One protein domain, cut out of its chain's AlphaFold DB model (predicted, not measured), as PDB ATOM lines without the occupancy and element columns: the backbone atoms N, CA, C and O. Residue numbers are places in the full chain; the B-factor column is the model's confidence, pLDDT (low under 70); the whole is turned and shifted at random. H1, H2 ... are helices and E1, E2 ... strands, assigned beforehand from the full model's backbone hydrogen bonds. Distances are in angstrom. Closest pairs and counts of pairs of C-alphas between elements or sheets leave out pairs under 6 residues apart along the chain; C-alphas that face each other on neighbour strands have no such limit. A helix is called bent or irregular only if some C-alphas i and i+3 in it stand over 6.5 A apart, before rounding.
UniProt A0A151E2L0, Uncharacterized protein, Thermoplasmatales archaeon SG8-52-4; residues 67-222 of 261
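This is residues 67 to 222 of the 261 residues of an uncharacterized protein of Thermoplasmatales archaeon SG8-52-4 (UniProt A0A151E2L0). Two lobes lie end to end, each a twisted four-stranded sheet with helices over one face, and each sends a helix to the other. The first holds the sheet E1 E2 E4 E3 with H1; H2 follows E4 onto the second sheet, E5 E6 E8 E7, on the same face as H4, and long H5 runs from E8 back over the first sheet. The printed part has 156 residues, in the order E1 E2 H1 E3 E4 H2 H3 E5 E6 H4 E7 E8 H5, mixed helices and strands; both sheets are antiparallel. It is compact, radius of gyration of the C-alphas 16.6 A, with a flat outline of 56 by 36 by 19 A.

Find C-alpha 67 at (29.910, 16.902, -27.319), where E1, residues 67 to 74, begins and runs 21.3 A. Next come E2, 79 to 86, 22.6 A; H1, 98 to 107, 13.9 A; E3, 111 to 116; E4, 119 to 125; H2, 126 to 130; and H3, 142 to 146. From C-alpha 148 at (23.911, 47.918, -20.475), E5 runs 21.2 A to residue 155, then E6, 160 to 166; H4, 174 to 183, 14.5 A; E7, 187 to 192; and E8, 195 to 201. H5, 202 to 221, runs 29.4 A to C-alpha 221 at (16.661, 14.922, -23.870). H1 is irregular, C-alphas 100 and 103 being 7.4 A apart, and H3 only just, with 143 and 146 at 6.9 A.

In the first sheet, look for N 69 and O 83 at 2.9 A between E1 and E2, N 82 and O 122 at 2.8 A between E2 and E4, and N 121 and O 114 at 2.8 A between E4 and E3. H1 and H5 lie on the same face, two layers, at heights of 9.8 A and 9.6 A over the sheet; the C-alphas of Leu 98 and Val 120 are the closest of H1 and E4, 6.6 A apart. E2, H1, E3 and E6, H4, E7 are split strand-helix-strand units, another strand between the two parallel ones, with right-handed crossovers. In the second sheet, N 150 and O 164 are 3.0 A apart between E5 and E6, N 163 and O 198 2.8 A between E6 and E8, and N 197 and O 190 3.0 A between E8 and E7. H2 and H4 are on the same face of it, at heights of 7.7 A and 9.2 A. H2 touches H5 residues 202 to 206 alone, closest at the C-alphas of Ile 126 and Ser 202, 6.4 A. H3 touches no helix and is not on either sheet. Every O i to N i+4 pair is within hydrogen-bond range in H2 and H4, against 4 of 6 in H1, 15 of 16 in H5 and 0 of 1 in H3, where 1 of 2 O i to N i+3 pairs is.

The C-alphas of Thr 90 and Asp 193 are the two farthest apart, 56.3 A. The printed part has no cut; the links E2 to H1 and H2 to H3 are long. Mean pLDDT of the printed part is 85.8, and residues 88 to 93 and 217 to 222 are under 70.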
ATOM      1  N   SER A  67      28.508  16.578 -27.514       79.06
ATOM      2  CA  SER A  67      29.910  16.902 -27.319       79.06
ATOM      3  C   SER A  67      30.188  18.296 -27.880       79.06
ATOM      4  O   SER A  67      29.413  18.869 -28.649       79.06
ATOM      5  N   TRP A  68      31.309  18.870 -27.471       79.69
ATOM      6  CA  TRP A  68      31.825  20.065 -28.110       79.69
ATOM      7  C   TRP A  68      33.345  20.003 -28.158       79.69
ATOM      8  O   TRP A  68      33.977  19.342 -27.331       79.69
ATOM      9  N   ASN A  69      33.921  20.697 -29.129       85.06
ATOM     10  CA  ASN A  69      35.356  20.854 -29.266       85.06
ATOM     11  C   ASN A  69      35.691  22.280 -29.710       85.06
ATOM     12  O   ASN A  69      34.959  22.884 -30.493       85.06
ATOM     13  N   VAL A  70      36.816  22.802 -29.225       86.19
ATOM     14  CA  VAL A  70      37.403  24.030 -29.769       86.19
ATOM     15  C   VAL A  70      38.130  23.640 -31.053       86.19
ATOM     16  O   VAL A  70      39.117  22.909 -31.001       86.19
ATOM     17  N   GLU A  71      37.623  24.074 -32.203       89.56
ATOM     18  CA  GLU A  71      38.275  23.825 -33.494       89.56
ATOM     19  C   GLU A  71      39.452  24.769 -33.705       89.56
ATOM     20  O   GLU A  71      40.513  24.359 -34.176       89.56
ATOM     21  N   SER A  72      39.279  26.030 -33.318       90.19
ATOM     22  CA  SER A  72      40.329  27.034 -33.380       90.19
ATOM     23  C   SER A  72      40.125  28.111 -32.318       90.19
ATOM     24  O   SER A  72      39.034  28.283 -31.761       90.19
ATOM     25  N   PHE A  73      41.213  28.807 -32.011       86.31
ATOM     26  CA  PHE A  73      41.237  29.930 -31.093       86.31
ATOM     27  C   PHE A  73      42.227  30.973 -31.613       86.31
ATOM     28  O   PHE A  73      43.378  30.634 -31.897       86.31
ATOM     29  N   ASP A  74      41.775  32.218 -31.739       87.88
ATOM     30  CA  ASP A  74      42.626  33.364 -32.051       87.88
ATOM     31  C   ASP A  74      42.850  34.197 -30.790       87.88
ATOM     32  O   ASP A  74      41.946  34.863 -30.286       87.88
ATOM     33  N   GLU A  75      44.086  34.174 -30.296       80.62
ATOM     34  CA  GLU A  75      44.466  34.852 -29.059       80.62
ATOM     35  C   GLU A  75      44.461  36.382 -29.178       80.62
ATOM     36  O   GLU A  75      44.393  37.067 -28.159       80.62
ATOM     37  N   ASN A  76      44.552  36.929 -30.396       81.19
ATOM     38  CA  ASN A  76      44.589  38.380 -30.605       81.19
ATOM     39  C   ASN A  76      43.201  39.003 -30.513       81.19
ATOM     40  O   ASN A  76      43.063  40.157 -30.116       81.19
ATOM     41  N   THR A  77      42.186  38.246 -30.922       83.19
ATOM     42  CA  THR A  77      40.791  38.689 -30.929       83.19
ATOM     43  C   THR A  77      39.970  38.042 -29.818       83.19
ATOM     44  O   THR A  77      38.807  38.385 -29.666       83.19
ATOM     45  N   ASP A  78      40.560  37.119 -29.054       85.44
ATOM     46  CA  ASP A  78      39.892  36.271 -28.061       85.44
ATOM     47  C   ASP A  78      38.618  35.602 -28.617       85.44
ATOM     48  O   ASP A  78      37.544  35.574 -28.005       85.44
ATOM     49  N   THR A  79      38.752  35.101 -29.847       89.69
ATOM     50  CA  THR A  79      37.667  34.494 -30.623       89.69
ATOM     51  C   THR A  79      37.846  32.987 -30.684       89.69
ATOM     52  O   THR A  79      38.919  32.482 -31.021       89.69
ATOM     53  N   TYR A  80      36.773  32.260 -30.384       87.06
ATOM     54  CA  TYR A  80      36.730  30.804 -30.372       87.06
ATOM     55  C   TYR A  80      35.820  30.303 -31.477       87.06
ATOM     56  O   TYR A  80      34.685  30.760 -31.609       87.06
ATOM     57  N   GLN A  81      36.286  29.292 -32.198       91.12
ATOM     58  CA  GLN A  81      35.426  28.490 -33.053       91.12
ATOM     59  C   GLN A  81      35.115  27.190 -32.330       91.12
ATOM     60  O   GLN A  81      35.998  26.387 -32.017       91.12
ATOM     61  N   LEU A  82      33.843  27.020 -32.003       87.06
ATOM     62  CA  LEU A  82      33.335  25.930 -31.198       87.06
ATOM     63  C   LEU A  82      32.469  25.053 -32.081       87.06
ATOM     64  O   LEU A  82      31.437  25.481 -32.591       87.06
ATOM     65  N   ARG A  83      32.880  23.801 -32.234       89.00
ATOM     66  CA  ARG A  83      32.033  22.775 -32.818       89.00
ATOM     67  C   ARG A  83      31.210  22.145 -31.720       89.00
ATOM     68  O   ARG A  83      31.768  21.587 -30.782       89.00
ATOM     69  N   ILE A  84      29.897  22.214 -31.860       86.31
ATOM     70  CA  ILE A  84      28.931  21.480 -31.052       86.31
ATOM     71  C   ILE A  84      28.464  20.307 -31.909       86.31
ATOM     72  O   ILE A  84      28.044  20.505 -33.046       86.31
ATOM     73  N   GLU A  85      28.553  19.092 -31.387       86.06
ATOM     74  CA  GLU A  85      28.239  17.869 -32.118       86.06
ATOM     75  C   GLU A  85      27.304  16.994 -31.283       86.06
ATOM     76  O   GLU A  85      27.520  16.795 -30.094       86.06
ATOM     77  N   GLY A  86      26.225  16.505 -31.885       81.38
ATOM     78  CA  GLY A  86      25.355  15.506 -31.278       81.38
ATOM     79  C   GLY A  86      25.892  14.101 -31.494       81.38
ATOM     80  O   GLY A  86      26.581  13.831 -32.477       81.38
ATOM     81  N   ASN A  87      25.545  13.182 -30.594       75.75
ATOM     82  CA  ASN A  87      25.826  11.766 -30.779       75.75
ATOM     83  C   ASN A  87      25.313  11.296 -32.149       75.75
ATOM     84  O   ASN A  87      24.117  11.342 -32.437       75.75
ATOM     85  N   ALA A  88      26.244  10.844 -32.991       63.06
ATOM     86  CA  ALA A  88      25.934  10.379 -34.331       63.06
ATOM     87  C   ALA A  88      24.945   9.206 -34.265       63.06
ATOM     88  O   ALA A  88      25.192   8.203 -33.594       63.06
ATOM     89  N   ASN A  89      23.826   9.338 -34.973       65.50
ATOM     90  CA  ASN A  89      22.893   8.253 -35.231       65.50
ATOM     91  C   ASN A  89      22.799   7.997 -36.735       65.50
ATOM     92  O   ASN A  89      23.020   8.887 -37.556       65.50
ATOM     93  N   THR A  90      22.502   6.751 -37.086       65.69
ATOM     94  CA  THR A  90      22.451   6.298 -38.480       65.69
ATOM     95  C   THR A  90      21.284   6.946 -39.231       65.69
ATOM     96  O   THR A  90      21.449   7.335 -40.385       65.69
ATOM     97  N   SER A  91      20.157   7.151 -38.539       64.56
ATOM     98  CA  SER A  91      18.913   7.709 -39.092       64.56
ATOM     99  C   SER A  91      18.895   9.222 -39.279       64.56
ATOM    100  O   SER A  91      18.026   9.743 -39.974       64.56
ATOM    101  N   GLN A  92      19.763   9.952 -38.565       67.75
ATOM    102  CA  GLN A  92      19.803  11.422 -38.525       67.75
ATOM    103  C   GLN A  92      18.506  12.090 -38.014       67.75
ATOM    104  O   GLN A  92      18.437  13.311 -37.901       67.75
ATOM    105  N   THR A  93      17.489  11.312 -37.626       69.50
ATOM    106  CA  THR A  93      16.118  11.790 -37.363       69.50
ATOM    107  C   THR A  93      16.007  12.584 -36.059       69.50
ATOM    108  O   THR A  93      15.178  13.481 -35.935       69.50
ATOM    109  N   TYR A  94      16.882  12.306 -35.091       73.81
ATOM    110  CA  TYR A  94      16.988  13.066 -33.839       73.81
ATOM    111  C   TYR A  94      18.340  13.738 -33.633       73.81
ATOM    112  O   TYR A  94      18.705  14.045 -32.495       73.81
ATOM    113  N   GLY A  95      19.039  13.981 -34.737       73.44
ATOM    114  CA  GLY A  95      20.284  14.723 -34.771       73.44
ATOM    115  C   GLY A  95      20.219  16.115 -34.154       73.44
ATOM    116  O   GLY A  95      19.136  16.666 -33.944       73.44
ATOM    117  N   LEU A  96      21.396  16.687 -33.894       77.88
ATOM    118  CA  LEU A  96      21.514  18.113 -33.600       77.88
ATOM    119  C   LEU A  96      21.152  18.906 -34.862       77.88
ATOM    120  O   LEU A  96      21.821  18.774 -35.888       77.88
ATOM    121  N   SER A  97      20.112  19.730 -34.767       77.56
ATOM    122  CA  SER A  97      19.714  20.681 -35.811       77.56
ATOM    123  C   SER A  97      20.204  22.092 -35.459       77.56
ATOM    124  O   SER A  97      20.374  22.420 -34.283       77.56
ATOM    125  N   LEU A  98      20.393  22.956 -36.467       80.31
ATOM    126  CA  LEU A  98      20.665  24.374 -36.216       80.31
ATOM    127  C   LEU A  98      19.526  25.020 -35.413       80.31
ATOM    128  O   LEU A  98      19.804  25.706 -34.436       80.31
ATOM    129  N   ALA A  99      18.265  24.749 -35.758       77.94
ATOM    130  CA  ALA A  99      17.106  25.329 -35.078       77.94
ATOM    131  C   ALA A  99      17.070  24.987 -33.573       77.94
ATOM    132  O   ALA A  99      16.651  25.813 -32.764       77.94
ATOM    133  N   GLN A 100      17.614  23.829 -33.164       75.38
ATOM    134  CA  GLN A 100      17.706  23.435 -31.745       75.38
ATOM    135  C   GLN A 100      18.579  24.352 -30.904       75.38
ATOM    136  O   GLN A 100      18.369  24.468 -29.695       75.38
ATOM    137  N   ILE A 101      19.589  24.953 -31.524       77.69
ATOM    138  CA  ILE A 101      20.590  25.756 -30.830       77.69
ATOM    139  C   ILE A 101      20.652  27.192 -31.347       77.69
ATOM    140  O   ILE A 101      21.380  27.993 -30.782       77.69
ATOM    141  N   GLU A 102      19.869  27.558 -32.359       80.38
ATOM    142  CA  GLU A 102      19.853  28.899 -32.951       80.38
ATOM    143  C   GLU A 102      19.510  29.972 -31.916       80.38
ATOM    144  O   GLU A 102      20.198  30.990 -31.814       80.38
ATOM    145  N   HIS A 103      18.503  29.709 -31.079       76.69
ATOM    146  CA  HIS A 103      18.175  30.598 -29.970       76.69
ATOM    147  C   HIS A 103      19.368  30.752 -29.018       76.69
ATOM    148  O   HIS A 103      19.715  31.866 -28.640       76.69
ATOM    149  N   PHE A 104      20.041  29.646 -28.679       77.19
ATOM    150  CA  PHE A 104      21.231  29.656 -27.828       77.19
ATOM    151  C   PHE A 104      22.378  30.473 -28.434       77.19
ATOM    152  O   PHE A 104      22.946  31.322 -27.750       77.19
ATOM    153  N   ILE A 105      22.664  30.268 -29.718       81.12
ATOM    154  CA  ILE A 105      23.702  30.985 -30.461       81.12
ATOM    155  C   ILE A 105      23.410  32.484 -30.452       81.12
ATOM    156  O   ILE A 105      24.275  33.276 -30.089       81.12
ATOM    157  N   THR A 106      22.169  32.860 -30.756       81.88
ATOM    158  CA  THR A 106      21.727  34.259 -30.772       81.88
ATOM    159  C   THR A 106      21.856  34.908 -29.393       81.88
ATOM    160  O   THR A 106      22.326  36.035 -29.279       81.88
ATOM    161  N   MET A 107      21.470  34.203 -28.325       77.94
ATOM    162  CA  MET A 107      21.509  34.738 -26.958       77.94
ATOM    163  C   MET A 107      22.915  35.019 -26.443       77.94
ATOM    164  O   MET A 107      23.090  35.910 -25.615       77.94
ATOM    165  N   TRP A 108      23.886  34.244 -26.910       80.56
ATOM    166  CA  TRP A 108      25.296  34.402 -26.577       80.56
ATOM    167  C   TRP A 108      26.042  35.250 -27.610       80.56
ATOM    168  O   TRP A 108      27.268  35.331 -27.565       80.56
ATOM    169  N   SER A 109      25.305  35.878 -28.535       83.88
ATOM    170  CA  SER A 109      25.846  36.698 -29.620       83.88
ATOM    171  C   SER A 109      26.889  35.958 -30.476       83.88
ATOM    172  O   SER A 109      27.817  36.561 -31.011       83.88
ATOM    173  N   GLY A 110      26.746  34.636 -30.595       85.50
ATOM    174  CA  GLY A 110      27.572  33.805 -31.460       85.50
ATOM    175  C   GLY A 110      27.130  33.894 -32.920       85.50
ATOM    176  O   GLY A 110      25.980  34.209 -33.225       85.50
ATOM    177  N   THR A 111      28.039  33.569 -33.834       89.88
ATOM    178  CA  THR A 111      27.769  33.521 -35.279       89.88
ATOM    179  C   THR A 111      27.940  32.099 -35.795       89.88
ATOM    180  O   THR A 111      28.882  31.413 -35.420       89.88
ATOM    181  N   VAL A 112      27.048  31.621 -36.663       91.50
ATOM    182  CA  VAL A 112      27.196  30.292 -37.279       91.50
ATOM    183  C   VAL A 112      28.200  30.375 -38.423       91.50
ATOM    184  O   VAL A 112      27.974  31.109 -39.381       91.50
ATOM    185  N   LEU A 113      29.280  29.597 -38.350       92.25
ATOM    186  CA  LEU A 113      30.267  29.488 -39.431       92.25
ATOM    187  C   LEU A 113      29.912  28.378 -40.412       92.25
ATOM    188  O   LEU A 113      30.024  28.537 -41.625       92.25
ATOM    189  N   SER A 114      29.499  27.229 -39.883       92.50
ATOM    190  CA  SER A 114      29.052  26.098 -40.685       92.50
ATOM    191  C   SER A 114      28.112  25.209 -39.885       92.50
ATOM    192  O   SER A 114      28.080  25.239 -38.655       92.50
ATOM    193  N   ASN A 115      27.332  24.396 -40.584       89.62
ATOM    194  CA  ASN A 115      26.557  23.324 -39.988       89.62
ATOM    195  C   ASN A 115      26.592  22.106 -40.910       89.62
ATOM    196  O   ASN A 115      26.935  22.200 -42.090       89.62
ATOM    197  N   GLY A 116      26.260  20.955 -40.350       83.56
ATOM    198  CA  GLY A 116      26.085  19.735 -41.109       83.56
ATOM    199  C   GLY A 116      25.206  18.758 -40.355       83.56
ATOM    200  O   GLY A 116      24.531  19.105 -39.385       83.56
ATOM    201  N   THR A 117      25.221  17.509 -40.799       77.00
ATOM    202  CA  THR A 117      24.489  16.437 -40.137       77.00
ATOM    203  C   THR A 117      25.064  16.214 -38.738       77.00
ATOM    204  O   THR A 117      26.177  15.712 -38.602       77.00
ATOM    205  N   ASN A 118      24.295  16.567 -37.704       79.69
ATOM    206  CA  ASN A 118      24.627  16.416 -36.283       79.69
ATOM    207  C   ASN A 118      25.700  17.356 -35.728       79.69
ATOM    208  O   ASN A 118      26.132  17.140 -34.600       79.69
ATOM    209  N   TYR A 119      26.113  18.401 -36.443       86.81
ATOM    210  CA  TYR A 119      27.037  19.379 -35.872       86.81
ATOM    211  C   TYR A 119      26.749  20.803 -36.331       86.81
ATOM    212  O   TYR A 119      26.219  21.045 -37.418       86.81
ATOM    213  N   VAL A 120      27.163  21.752 -35.500       88.56
ATOM    214  CA  VAL A 120      27.179  23.177 -35.814       88.56
ATOM    215  C   VAL A 120      28.492  23.759 -35.311       88.56
ATOM    216  O   VAL A 120      28.888  23.513 -34.173       88.56
ATOM    217  N   VAL A 121      29.168  24.519 -36.166       91.06
ATOM    218  CA  VAL A 121      30.356  25.291 -35.808       91.06
ATOM    219  C   VAL A 121      29.943  26.739 -35.632       91.06
ATOM    220  O   VAL A 121      29.383  27.355 -36.544       91.06
ATOM    221  N   ILE A 122      30.224  27.271 -34.452       90.88
ATOM    222  CA  ILE A 122      29.897  28.636 -34.066       90.88
ATOM    223  C   ILE A 122      31.176  29.400 -33.765       90.88
ATOM    224  O   ILE A 122      32.122  28.851 -33.210       90.88
ATOM    225  N   GLU A 123      31.186  30.672 -34.110       91.62
ATOM    226  CA  GLU A 123      32.197  31.629 -33.703       91.62
ATOM    227  C   GLU A 123      31.667  32.445 -32.530       91.62
ATOM    228  O   GLU A 123      30.552  32.970 -32.583       91.62
ATOM    229  N   ALA A 124      32.454  32.536 -31.465       88.38
ATOM    230  CA  ALA A 124      32.133  33.308 -30.278       88.38
ATOM    231  C   ALA A 124      33.350  34.133 -29.854       88.38
ATOM    232  O   ALA A 124      34.402  33.591 -29.515       88.38
ATOM    233  N   ASN A 125      33.186  35.450 -29.858       90.88
ATOM    234  CA  ASN A 125      34.140  36.390 -29.287       90.88
ATOM    235  C   ASN A 125      33.816  36.582 -27.796       90.88
ATOM    236  O   ASN A 125      32.664  36.855 -27.458       90.88
ATOM    237  N   ILE A 126      34.797  36.429 -26.900       89.12
ATOM    238  CA  ILE A 126      34.535  36.436 -25.446       89.12
ATOM    239  C   ILE A 126      33.963  37.759 -24.963       89.12
ATOM    240  O   ILE A 126      33.010  37.747 -24.191       89.12
ATOM    241  N   LEU A 127      34.469  38.892 -25.446       91.00
ATOM    242  CA  LEU A 127      33.900  40.191 -25.098       91.00
ATOM    243  C   LEU A 127      32.415  40.265 -25.491       91.00
ATOM    244  O   LEU A 127      31.560  40.668 -24.700       91.00
ATOM    245  N   THR A 128      32.093  39.823 -26.701       89.81
ATOM    246  CA  THR A 128      30.717  39.792 -27.216       89.81
ATOM    247  C   THR A 128      29.820  38.857 -26.393       89.81
ATOM    248  O   THR A 128      28.662  39.167 -26.121       89.81
ATOM    249  N   VAL A 129      30.375  37.741 -25.915       88.50
ATOM    250  CA  VAL A 129      29.712  36.814 -24.995       88.50
ATOM    251  C   VAL A 129      29.474  37.457 -23.624       88.50
ATOM    252  O   VAL A 129      28.349  37.430 -23.130       88.50
ATOM    253  N   LEU A 130      30.490  38.072 -23.017       91.19
ATOM    254  CA  LEU A 130      30.409  38.714 -21.698       91.19
ATOM    255  C   LEU A 130      29.479  39.933 -21.684       91.19
ATOM    256  O   LEU A 130      28.946  40.295 -20.637       91.19
ATOM    257  N   THR A 131      29.257  40.548 -22.841       91.12
ATOM    258  CA  THR A 131      28.306  41.652 -23.028       91.12
ATOM    259  C   THR A 131      26.922  41.175 -23.485       91.12
ATOM    260  O   THR A 131      26.018  41.985 -23.691       91.12
ATOM    261  N   SER A 132      26.714  39.859 -23.602       89.25
ATOM    262  CA  SER A 132      25.422  39.266 -23.941       89.25
ATOM    263  C   SER A 132      24.581  38.988 -22.693       89.25
ATOM    264  O   SER A 132      25.063  38.543 -21.652       89.25
ATOM    265  N   ARG A 133      23.263  39.168 -22.804       87.44
ATOM    266  CA  ARG A 133      22.329  38.824 -21.719       87.44
ATOM    267  C   ARG A 133      22.201  37.323 -21.483       87.44
ATOM    268  O   ARG A 133      21.894  36.920 -20.359       87.44
ATOM    269  N   GLY A 134      22.414  36.514 -22.524       84.44
ATOM    270  CA  GLY A 134      22.385  35.057 -22.428       84.44
ATOM    271  C   GLY A 134      23.463  34.527 -21.491       84.44
ATOM    272  O   GLY A 134      23.187  33.638 -20.687       84.44
ATOM    273  N   PHE A 135      24.653  35.139 -21.511       88.00
ATOM    274  CA  PHE A 135      25.725  34.799 -20.581       88.00
ATOM    275  C   PHE A 135      25.276  34.921 -19.124       88.00
ATOM    276  O   PHE A 135      25.502  34.012 -18.328       88.00
ATOM    277  N   TRP A 136      24.574  36.002 -18.785       88.38
ATOM    278  CA  TRP A 136      24.185  36.336 -17.416       88.38
ATOM    279  C   TRP A 136      22.828  35.757 -16.967       88.38
ATOM    280  O   TRP A 136      22.315  36.146 -15.924       88.38
ATOM    281  N   ASP A 137      22.220  34.829 -17.712       85.69
ATOM    282  CA  ASP A 137      20.871  34.292 -17.432       85.69
ATOM    283  C   ASP A 137      19.767  35.374 -17.368       85.69
ATOM    284  O   ASP A 137      18.769  35.237 -16.654       85.69
ATOM    285  N   MET A 138      19.936  36.473 -18.108       86.94
ATOM    286  CA  MET A 138      19.012  37.617 -18.108       86.94
ATOM    287  C   MET A 138      17.996  37.586 -19.265       86.94
ATOM    288  O   MET A 138      17.217  38.527 -19.434       86.94
ATOM    289  N   GLU A 139      17.997  36.528 -20.081       74.69
ATOM    290  CA  GLU A 139      17.267  36.453 -21.358       74.69
ATOM    291  C   GLU A 139      15.735  36.464 -21.212       74.69
ATOM    292  O   GLU A 139      15.030  37.054 -22.021       74.69
ATOM    293  N   THR A 140      15.203  35.803 -20.181       72.31
ATOM    294  CA  THR A 140      13.774  35.446 -20.118       72.31
ATOM    295  C   THR A 140      12.909  36.548 -19.526       72.31
ATOM    296  O   THR A 140      11.683  36.440 -19.520       72.31
ATOM    297  N   ASN A 141      13.533  37.600 -19.001       81.44
ATOM    298  CA  ASN A 141      12.838  38.651 -18.289       81.44
ATOM    299  C   ASN A 141      13.066  40.002 -18.985       81.44
ATOM    300  O   ASN A 141      14.186  40.517 -18.926       81.44
ATOM    301  N   PRO A 142      12.012  40.596 -19.580       85.19
ATOM    302  CA  PRO A 142      12.076  41.908 -20.226       85.19
ATOM    303  C   PRO A 142      12.584  43.028 -19.314       85.19
ATOM    304  O   PRO A 142      13.073  44.049 -19.781       85.19
ATOM    305  N   LEU A 143      12.518  42.843 -17.988       85.38
ATOM    306  CA  LEU A 143      13.104  43.790 -17.043       85.38
ATOM    307  C   LEU A 143      14.602  43.995 -17.267       85.38
ATOM    308  O   LEU A 143      15.095  45.054 -16.914       85.38
ATOM    309  N   TYR A 144      15.326  43.028 -17.834       88.00
ATOM    310  CA  TYR A 144      16.757  43.174 -18.109       88.00
ATOM    311  C   TYR A 144      17.064  43.792 -19.480       88.00
ATOM    312  O   TYR A 144      18.233  43.935 -19.823       88.00
ATOM    313  N   ASP A 145      16.053  44.186 -20.263       87.69
ATOM    314  CA  ASP A 145      16.246  44.803 -21.585       87.69
ATOM    315  C   ASP A 145      16.990  46.144 -21.504       87.69
ATOM    316  O   ASP A 145      17.588  46.581 -22.481       87.69
ATOM    317  N   SER A 146      16.958  46.795 -20.338       90.75
ATOM    318  CA  SER A 146      17.634  48.072 -20.084       90.75
ATOM    319  C   SER A 146      18.983  47.933 -19.368       90.75
ATOM    320  O   SER A 146      19.541  48.950 -18.971       90.75
ATOM    321  N   VAL A 147      19.496  46.709 -19.167       92.56
ATOM    322  CA  VAL A 147      20.863  46.508 -18.652       92.56
ATOM    323  C   VAL A 147      21.856  46.747 -19.781       92.56
ATOM    324  O   VAL A 147      21.726  46.160 -20.855       92.56
ATOM    325  N   VAL A 148      22.853  47.586 -19.522       94.12
ATOM    326  CA  VAL A 148      23.911  47.918 -20.475       94.12
ATOM    327  C   VAL A 148      25.214  47.272 -20.023       94.12
ATOM    328  O   VAL A 148      25.566  47.317 -18.847       94.12
ATOM    329  N   PHE A 149      25.921  46.671 -20.976       94.75
ATOM    330  CA  PHE A 149      27.230  46.066 -20.769       94.75
ATOM    331  C   PHE A 149      28.269  46.819 -21.596       94.75
ATOM    332  O   PHE A 149      28.053  47.058 -22.786       94.75
ATOM    333  N   SER A 150      29.404  47.153 -20.993       95.25
ATOM    334  CA  SER A 150      30.521  47.792 -21.692       95.25
ATOM    335  C   SER A 150      31.864  47.309 -21.167       95.25
ATOM    336  O   SER A 150      32.027  47.083 -19.973       95.25
ATOM    337  N   GLU A 151      32.846  47.173 -22.052       94.62
ATOM    338  CA  GLU A 151      34.222  46.891 -21.647       94.62
ATOM    339  C   GLU A 151      34.919  48.174 -21.204       94.62
ATOM    340  O   GLU A 151      34.977  49.151 -21.951       94.62
ATOM    341  N   LEU A 152      35.457  48.162 -19.987       95.81
ATOM    342  CA  LEU A 152      36.286  49.248 -19.469       95.81
ATOM    343  C   LEU A 152      37.764  49.025 -19.784       95.81
ATOM    344  O   LEU A 152      38.492  49.980 -20.054       95.81
ATOM    345  N   ALA A 153      38.217  47.773 -19.708       94.62
ATOM    346  CA  ALA A 153      39.605  47.404 -19.936       94.62
ATOM    347  C   ALA A 153      39.743  45.922 -20.300       94.62
ATOM    348  O   ALA A 153      38.918  45.094 -19.916       94.62
ATOM    349  N   TYR A 154      40.848  45.604 -20.971       92.69
ATOM    350  CA  TYR A 154      41.301  44.242 -21.220       92.69
ATOM    351  C   TYR A 154      42.776  44.118 -20.833       92.69
ATOM    352  O   TYR A 154      43.629  44.841 -21.356       92.69
ATOM    353  N   ASP A 155      43.080  43.213 -19.905       92.44
ATOM    354  CA  ASP A 155      44.449  42.911 -19.495       92.44
ATOM    355  C   ASP A 155      45.005  41.738 -20.304       92.44
ATOM    356  O   ASP A 155      44.689  40.578 -20.045       92.44
ATOM    357  N   VAL A 156      45.859  42.038 -21.284       87.62
ATOM    358  CA  VAL A 156      46.408  41.047 -22.227       87.62
ATOM    359  C   VAL A 156      47.187  39.909 -21.540       87.62
ATOM    360  O   VAL A 156      46.978  38.754 -21.918       87.62
ATOM    361  N   PRO A 157      48.073  40.155 -20.546       88.44
ATOM    362  CA  PRO A 157      48.835  39.091 -19.891       88.44
ATOM    363  C   PRO A 157      47.969  38.081 -19.133       88.44
ATOM    364  O   PRO A 157      48.237  36.883 -19.218       88.44
ATOM    365  N   SER A 158      46.952  38.540 -18.393       88.81
ATOM    366  CA  SER A 158      46.043  37.645 -17.658       88.81
ATOM    367  C   SER A 158      44.824  37.203 -18.469       88.81
ATOM    368  O   SER A 158      44.124  36.284 -18.047       88.81
ATOM    369  N   ARG A 159      44.586  37.826 -19.630       89.56
ATOM    370  CA  ARG A 159      43.376  37.678 -20.452       89.56
ATOM    371  C   ARG A 159      42.111  37.925 -19.636       89.56
ATOM    372  O   ARG A 159      41.188  37.112 -19.623       89.56
ATOM    373  N   THR A 160      42.111  39.034 -18.904       94.06
ATOM    374  CA  THR A 160      40.992  39.434 -18.045       94.06
ATOM    375  C   THR A 160      40.253  40.598 -18.674       94.06
ATOM    376  O   THR A 160      40.844  41.648 -18.926       94.06
ATOM    377  N   HIS A 161      38.953  40.423 -18.886       94.44
ATOM    378  CA  HIS A 161      38.047  41.496 -19.260       94.44
ATOM    379  C   HIS A 161      37.508  42.172 -18.002       94.44
ATOM    380  O   HIS A 161      37.025  41.497 -17.088       94.44
ATOM    381  N   THR A 162      37.548  43.500 -17.986       96.56
ATOM    382  CA  THR A 162      36.859  44.324 -16.995       96.56
ATOM    383  C   THR A 162      35.591  44.873 -17.632       96.56
ATOM    384  O   THR A 162      35.652  45.747 -18.500       96.56
ATOM    385  N   ILE A 163      34.445  44.358 -17.200       97.00
ATOM    386  CA  ILE A 163      33.131  44.703 -17.738       97.00
ATOM    387  C   ILE A 163      32.386  45.581 -16.737       97.00
ATOM    388  O   ILE A 163      32.299  45.268 -15.550       97.00
ATOM    389  N   GLU A 164      31.830  46.677 -17.229       97.06
ATOM    390  CA  GLU A 164      30.828  47.468 -16.534       97.06
ATOM    391  C   GLU A 164      29.434  46.947 -16.878       97.06
ATOM    392  O   GLU A 164      29.113  46.707 -18.043       97.06
ATOM    393  N   ILE A 165      28.618  46.762 -15.845       96.12
ATOM    394  CA  ILE A 165      27.227  46.338 -15.936       96.12
ATOM    395  C   ILE A 165      26.382  47.434 -15.295       96.12
ATOM    396  O   ILE A 165      26.268  47.504 -14.066       96.12
ATOM    397  N   ASP A 166      25.797  48.291 -16.125       96.19
ATOM    398  CA  ASP A 166      24.878  49.341 -15.694       96.19
ATOM    399  C   ASP A 166      23.448  48.795 -15.696       96.19
ATOM    400  O   ASP A 166      22.882  48.436 -16.731       96.19
ATOM    401  N   TYR A 167      22.860  48.722 -14.504       95.31
ATOM    402  CA  TYR A 167      21.472  48.327 -14.300       95.31
ATOM    403  C   TYR A 167      20.675  49.423 -13.566       95.31
ATOM    404  O   TYR A 167      19.643  49.165 -12.941       95.31
ATOM    405  N   SER A 168      21.118  50.677 -13.660       95.00
ATOM    406  CA  SER A 168      20.471  51.845 -13.052       95.00
ATOM    407  C   SER A 168      19.041  52.072 -13.553       95.00
ATOM    408  O   SER A 168      18.166  52.473 -12.777       95.00
ATOM    409  N   ALA A 169      18.774  51.723 -14.815       92.75
ATOM    410  CA  ALA A 169      17.466  51.837 -15.456       92.75
ATOM    411  C   ALA A 169      16.396  50.901 -14.864       92.75
ATOM    412  O   ALA A 169      15.207  51.069 -15.143       92.75
ATOM    413  N   ILE A 170      16.786  49.921 -14.040       91.06
ATOM    414  CA  ILE A 170      15.892  48.867 -13.557       91.06
ATOM    415  C   ILE A 170      15.870  48.823 -12.027       91.06
ATOM    416  O   ILE A 170      16.865  49.055 -11.342       91.06
ATOM    417  N   GLN A 171      14.701  48.537 -11.453       89.56
ATOM    418  CA  GLN A 171      14.498  48.497  -9.998       89.56
ATOM    419  C   GLN A 171      14.766  47.091  -9.446       89.56
ATOM    420  O   GLN A 171      13.863  46.416  -8.956       89.56
ATOM    421  N   ILE A 172      16.018  46.642  -9.547       88.50
ATOM    422  CA  ILE A 172      16.469  45.353  -9.009       88.50
ATOM    423  C   ILE A 172      17.354  45.577  -7.783       88.50
ATOM    424  O   ILE A 172      18.126  46.531  -7.714       88.50
ATOM    425  N   SER A 173      17.212  44.693  -6.793       90.62
ATOM    426  CA  SER A 173      18.055  44.709  -5.598       90.62
ATOM    427  C   SER A 173      19.529  44.485  -5.970       90.62
ATOM    428  O   SER A 173      19.817  43.493  -6.648       90.62
ATOM    429  N   PRO A 174      20.461  45.315  -5.466       92.19
ATOM    430  CA  PRO A 174      21.903  45.114  -5.610       92.19
ATOM    431  C   PRO A 174      22.354  43.676  -5.333       92.19
ATOM    432  O   PRO A 174      23.012  43.052  -6.158       92.19
ATOM    433  N   THR A 175      21.880  43.094  -4.230       93.19
ATOM    434  CA  THR A 175      22.224  41.727  -3.813       93.19
ATOM    435  C   THR A 175      21.731  40.654  -4.787       93.19
ATOM    436  O   THR A 175      22.315  39.574  -4.879       93.19
ATOM    437  N   HIS A 176      20.628  40.905  -5.502       91.38
ATOM    438  CA  HIS A 176      20.148  39.984  -6.536       91.38
ATOM    439  C   HIS A 176      21.077  39.998  -7.747       91.38
ATOM    440  O   HIS A 176      21.400  38.932  -8.271       91.38
ATOM    441  N   MET A 177      21.532  41.187  -8.152       91.75
ATOM    442  CA  MET A 177      22.456  41.330  -9.271       91.75
ATOM    443  C   MET A 177      23.812  40.695  -8.955       91.75
ATOM    444  O   MET A 177      24.264  39.833  -9.699       91.75
ATOM    445  N   GLU A 178      24.403  41.003  -7.800       93.75
ATOM    446  CA  GLU A 178      25.678  40.415  -7.360       93.75
ATOM    447  C   GLU A 178      25.641  38.881  -7.343       93.75
ATOM    448  O   GLU A 178      26.564  38.215  -7.806       93.75
ATOM    449  N   ARG A 179      24.540  38.290  -6.861       92.12
ATOM    450  CA  ARG A 179      24.366  36.831  -6.855       92.12
ATOM    451  C   ARG A 179      24.333  36.251  -8.263       92.12
ATOM    452  O   ARG A 179      24.835  35.153  -8.488       92.12
ATOM    453  N   LEU A 180      23.695  36.950  -9.196       90.69
ATOM    454  CA  LEU A 180      23.613  36.527 -10.584       90.69
ATOM    455  C   LEU A 180      24.998  36.563 -11.244       90.69
ATOM    456  O   LEU A 180      25.371  35.568 -11.862       90.69
ATOM    457  N   ILE A 181      25.783  37.613 -10.994       91.81
ATOM    458  CA  ILE A 181      27.176  37.724 -11.449       91.81
ATOM    459  C   ILE A 181      28.057  36.621 -10.847       91.81
ATOM    460  O   ILE A 181      28.728  35.892 -11.577       91.81
ATOM    461  N   HIS A 182      28.002  36.418  -9.528       90.19
ATOM    462  CA  HIS A 182      28.812  35.400  -8.852       90.19
ATOM    463  C   HIS A 182      28.516  33.973  -9.318       90.19
ATOM    464  O   HIS A 182      29.429  33.152  -9.377       90.19
ATOM    465  N   ARG A 183      27.267  33.655  -9.691       88.75
ATOM    466  CA  ARG A 183      26.924  32.331 -10.246       88.75
ATOM    467  C   ARG A 183      27.653  32.021 -11.551       88.75
ATOM    468  O   ARG A 183      27.802  30.848 -11.873       88.75
ATOM    469  N   LYS A 184      28.092  33.046 -12.283       88.06
ATOM    470  CA  LYS A 184      28.872  32.897 -13.516       88.06
ATOM    471  C   LYS A 184      30.380  32.878 -13.272       88.06
ATOM    472  O   LYS A 184      31.127  32.695 -14.220       88.06
ATOM    473  N   GLY A 185      30.822  33.014 -12.021       88.56
ATOM    474  CA  GLY A 185      32.234  32.949 -11.647       88.56
ATOM    475  C   GLY A 185      33.003  34.260 -11.817       88.56
ATOM    476  O   GLY A 185      34.207  34.267 -11.602       88.56
ATOM    477  N   ALA A 186      32.332  35.362 -12.165       92.75
ATOM    478  CA  ALA A 186      32.978  36.667 -12.258       92.75
ATOM    479  C   ALA A 186      33.265  37.265 -10.868       92.75
ATOM    480  O   ALA A 186      32.483  37.107  -9.918       92.75
ATOM    481  N   GLU A 187      34.385  37.977 -10.763       95.19
ATOM    482  CA  GLU A 187      34.788  38.713  -9.567       95.19
ATOM    483  C   GLU A 187      34.201  40.124  -9.606       95.19
ATOM    484  O   GLU A 187      34.376  40.848 -10.582       95.19
ATOM    485  N   ILE A 188      33.519  40.539  -8.539       95.88
ATOM    486  CA  ILE A 188      32.982  41.897  -8.428       95.88
ATOM    487  C   ILE A 188      34.072  42.800  -7.851       95.88
ATOM    488  O   ILE A 188      34.456  42.653  -6.693       95.88
ATOM    489  N   VAL A 189      34.549  43.741  -8.660       96.75
ATOM    490  CA  VAL A 189      35.599  44.705  -8.300       96.75
ATOM    491  C   VAL A 189      35.005  45.895  -7.559       96.75
ATOM    492  O   VAL A 189      35.568  46.377  -6.577       96.75
ATOM    493  N   SER A 190      33.870  46.397  -8.044       96.56
ATOM    494  CA  SER A 190      33.195  47.540  -7.445       96.56
ATOM    495  C   SER A 190      31.691  47.485  -7.679       96.56
ATOM    496  O   SER A 190      31.211  46.856  -8.625       96.56
ATOM    497  N   HIS A 191      30.955  48.149  -6.791       96.12
ATOM    498  CA  HIS A 191      29.517  48.308  -6.896       96.12
ATOM    499  C   HIS A 191      29.097  49.652  -6.301       96.12
ATOM    500  O   HIS A 191      29.187  49.856  -5.089       96.12
ATOM    501  N   ALA A 192      28.621  50.565  -7.142       94.44
ATOM    502  CA  ALA A 192      28.077  51.849  -6.717       94.44
ATOM    503  C   ALA A 192      26.946  52.267  -7.657       94.44
ATOM    504  O   ALA A 192      26.987  51.946  -8.836       94.44
ATOM    505  N   ASP A 193      25.919  52.940  -7.135       92.69
ATOM    506  CA  ASP A 193      24.843  53.546  -7.938       92.69
ATOM    507  C   ASP A 193      24.200  52.623  -8.994       92.69
ATOM    508  O   ASP A 193      23.762  53.072 -10.048       92.69
ATOM    509  N   ARG A 194      24.091  51.320  -8.683       94.38
ATOM    510  CA  ARG A 194      23.593  50.266  -9.595       94.38
ATOM    511  C   ARG A 194      24.427  50.080 -10.864       94.38
ATOM    512  O   ARG A 194      23.921  49.665 -11.904       94.38
ATOM    513  N   VAL A 195      25.717  50.325 -10.730       96.25
ATOM    514  CA  VAL A 195      26.749  49.997 -11.698       96.25
ATOM    515  C   VAL A 195      27.710  49.027 -11.024       96.25
ATOM    516  O   VAL A 195      28.200  49.274  -9.918       96.25
ATOM    517  N   LEU A 196      27.929  47.883 -11.664       96.75
ATOM    518  CA  LEU A 196      28.883  46.869 -11.228       96.75
ATOM    519  C   LEU A 196      30.087  46.884 -12.154       96.75
ATOM    520  O   LEU A 196      29.927  46.839 -13.369       96.75
ATOM    521  N   THR A 197      31.284  46.864 -11.583       97.38
ATOM    522  CA  THR A 197      32.499  46.532 -12.329       97.38
ATOM    523  C   THR A 197      32.895  45.112 -11.983       97.38
ATOM    524  O   THR A 197      33.075  44.793 -10.804       97.38
ATOM    525  N   VAL A 198      33.040  44.263 -12.994       97.06
ATOM    526  CA  VAL A 198      33.373  42.851 -12.824       97.06
ATOM    527  C   VAL A 198      34.608  42.490 -13.630       97.06
ATOM    528  O   VAL A 198      34.798  42.992 -14.734       97.06
ATOM    529  N   ASN A 199      35.424  41.596 -13.088       96.44
ATOM    530  CA  ASN A 199      36.539  40.986 -13.792       96.44
ATOM    531  C   ASN A 199      36.203  39.536 -14.128       96.44
ATOM    532  O   ASN A 199      35.686  38.792 -13.288       96.44
ATOM    533  N   MET A 200      36.526  39.128 -15.351       94.56
ATOM    534  CA  MET A 200      36.397  37.741 -15.771       94.56
ATOM    535  C   MET A 200      37.496  37.361 -16.754       94.56
ATOM    536  O   MET A 200      37.757  38.088 -17.713       94.56
ATOM    537  N   THR A 201      38.133  36.213 -16.526       92.19
ATOM    538  CA  THR A 201      39.127  35.691 -17.465       92.19
ATOM    539  C   THR A 201      38.444  35.035 -18.662       92.19
ATOM    540  O   THR A 201      37.367  34.444 -18.532       92.19
ATOM    541  N   SER A 202      39.092  35.055 -19.825       88.19
ATOM    542  CA  SER A 202      38.605  34.349 -21.018       88.19
ATOM    543  C   SER A 202      38.423  32.848 -20.774       88.19
ATOM    544  O   SER A 202      37.511  32.217 -21.311       88.19
ATOM    545  N   ALA A 203      39.272  32.261 -19.923       85.62
ATOM    546  CA  ALA A 203      39.189  30.854 -19.551       85.62
ATOM    547  C   ALA A 203      37.914  30.542 -18.750       85.62
ATOM    548  O   ALA A 203      37.241  29.554 -19.059       85.62
ATOM    549  N   ASP A 204      37.565  31.390 -17.781       89.44
ATOM    550  CA  ASP A 204      36.355  31.231 -16.971       89.44
ATOM    551  C   ASP A 204      35.099  31.480 -17.809       89.44
ATOM    552  O   ASP A 204      34.136  30.714 -17.728       89.44
ATOM    553  N   ALA A 205      35.116  32.509 -18.664       87.19
ATOM    554  CA  ALA A 205      33.996  32.832 -19.546       87.19
ATOM    555  C   ALA A 205      33.685  31.655 -20.483       87.19
ATOM    556  O   ALA A 205      32.531  31.246 -20.650       87.19
ATOM    557  N   ARG A 206      34.738  31.038 -21.025       81.38
ATOM    558  CA  ARG A 206      34.641  29.829 -21.839       81.38
ATOM    559  C   ARG A 206      34.102  28.637 -21.043       81.38
ATOM    560  O   ARG A 206      33.256  27.912 -21.559       81.38
ATOM    561  N   ALA A 207      34.567  28.412 -19.815       83.88
ATOM    562  CA  ALA A 207      34.057  27.325 -18.977       83.88
ATOM    563  C   ALA A 207      32.556  27.504 -18.674       83.88
ATOM    564  O   ALA A 207      31.776  26.566 -18.843       83.88
ATOM    565  N   ALA A 208      32.130  28.726 -18.341       84.69
ATOM    566  CA  ALA A 208      30.724  29.058 -18.119       84.69
ATOM    567  C   ALA A 208      29.861  28.817 -19.372       84.69
ATOM    568  O   ALA A 208      28.756  28.278 -19.268       84.69
ATOM    569  N   PHE A 209      30.374  29.148 -20.563       79.00
ATOM    570  CA  PHE A 209      29.703  28.836 -21.827       79.00
ATOM    571  C   PHE A 209      29.502  27.333 -22.028       79.00
ATOM    572  O   PHE A 209      28.418  26.874 -22.394       79.00
ATOM    573  N   GLN A 210      30.544  26.548 -21.756       76.56
ATOM    574  CA  GLN A 210      30.526  25.096 -21.928       76.56
ATOM    575  C   GLN A 210      29.521  24.415 -20.995       76.56
ATOM    576  O   GLN A 210      28.835  23.473 -21.406       76.56
ATOM    577  N   ASP A 211      29.421  24.881 -19.754       81.25
ATOM    578  CA  ASP A 211      28.462  24.352 -18.787       81.25
ATOM    579  C   ASP A 211      27.018  24.697 -19.166       81.25
ATOM    580  O   ASP A 211      26.124  23.854 -19.034       81.25
ATOM    581  N   GLU A 212      26.784  25.880 -19.737       79.75
ATOM    582  CA  GLU A 212      25.462  26.267 -20.224       79.75
ATOM    583  C   GLU A 212      25.005  25.415 -21.420       79.75
ATOM    584  O   GLU A 212      23.861  24.944 -21.427       79.75
ATOM    585  N   ILE A 213      25.889  25.137 -22.393       75.12
ATOM    586  CA  ILE A 213      25.586  24.219 -23.509       75.12
ATOM    587  C   ILE A 213      25.133  22.867 -22.952       75.12
ATOM    588  O   ILE A 213      24.063  22.374 -23.304       75.12
ATOM    589  N   LYS A 214      25.907  22.278 -22.030       73.81
ATOM    590  CA  LYS A 214      25.567  20.987 -21.400       73.81
ATOM    591  C   LYS A 214      24.224  21.028 -20.663       73.81
ATOM    592  O   LYS A 214      23.468  20.050 -20.669       73.81
ATOM    593  N   ARG A 215      23.905  22.149 -20.012       77.25
ATOM    594  CA  ARG A 215      22.646  22.319 -19.278       77.25
ATOM    595  C   ARG A 215      21.447  22.364 -20.223       77.25
ATOM    596  O   ARG A 215      20.458  21.670 -19.982       77.25
ATOM    597  N   ARG A 216      21.515  23.140 -21.309       72.62
ATOM    598  CA  ARG A 216      20.396  23.265 -22.263       72.62
ATOM    599  C   ARG A 216      20.129  21.976 -23.022       72.62
ATOM    600  O   ARG A 216      18.972  21.608 -23.215       72.62
ATOM    601  N   THR A 217      21.163  21.230 -23.367       65.56
ATOM    602  CA  THR A 217      21.022  19.964 -24.102       65.56
ATOM    603  C   THR A 217      20.370  18.874 -23.263       65.56
ATOM    604  O   THR A 217      19.523  18.119 -23.749       65.56
ATOM    605  N   SER A 218      20.644  18.873 -21.959       65.75
ATOM    606  CA  SER A 218      19.949  18.016 -20.996       65.75
ATOM    607  C   SER A 218      18.433  18.270 -20.980       65.75
ATOM    608  O   SER A 218      17.658  17.337 -20.781       65.75
ATOM    609  N   SER A 219      17.980  19.500 -21.252       64.81
ATOM    610  CA  SER A 219      16.545  19.813 -21.335       64.81
ATOM    611  C   SER A 219      15.869  19.274 -22.608       64.81
ATOM    612  O   SER A 219      14.693  18.918 -22.571       64.81
ATOM    613  N   LEU A 220      16.617  19.142 -23.712       62.09
ATOM    614  CA  LEU A 220      16.121  18.589 -24.982       62.09
ATOM    615  C   LEU A 220      15.925  17.064 -24.919       62.09
ATOM    616  O   LEU A 220      15.043  16.520 -25.577       62.09
ATOM    617  N   THR A 221      16.709  16.380 -24.082       62.75
ATOM    618  CA  THR A 221      16.661  14.922 -23.870       62.75
ATOM    619  C   THR A 221      15.301  14.422 -23.391       62.75
ATOM    620  O   THR A 221      14.812  13.394 -23.844       62.75
ATOM    621  N   LEU A 222      14.653  15.149 -22.481       54.72
ATOM    622  CA  LEU A 222      13.386  14.705 -21.893       54.72
ATOM    623  C   LEU A 222      12.208  14.754 -22.877       54.72
ATOM    624  O   LEU A 222      11.130  14.262 -22.555       54.72
TER     625      LEU A 222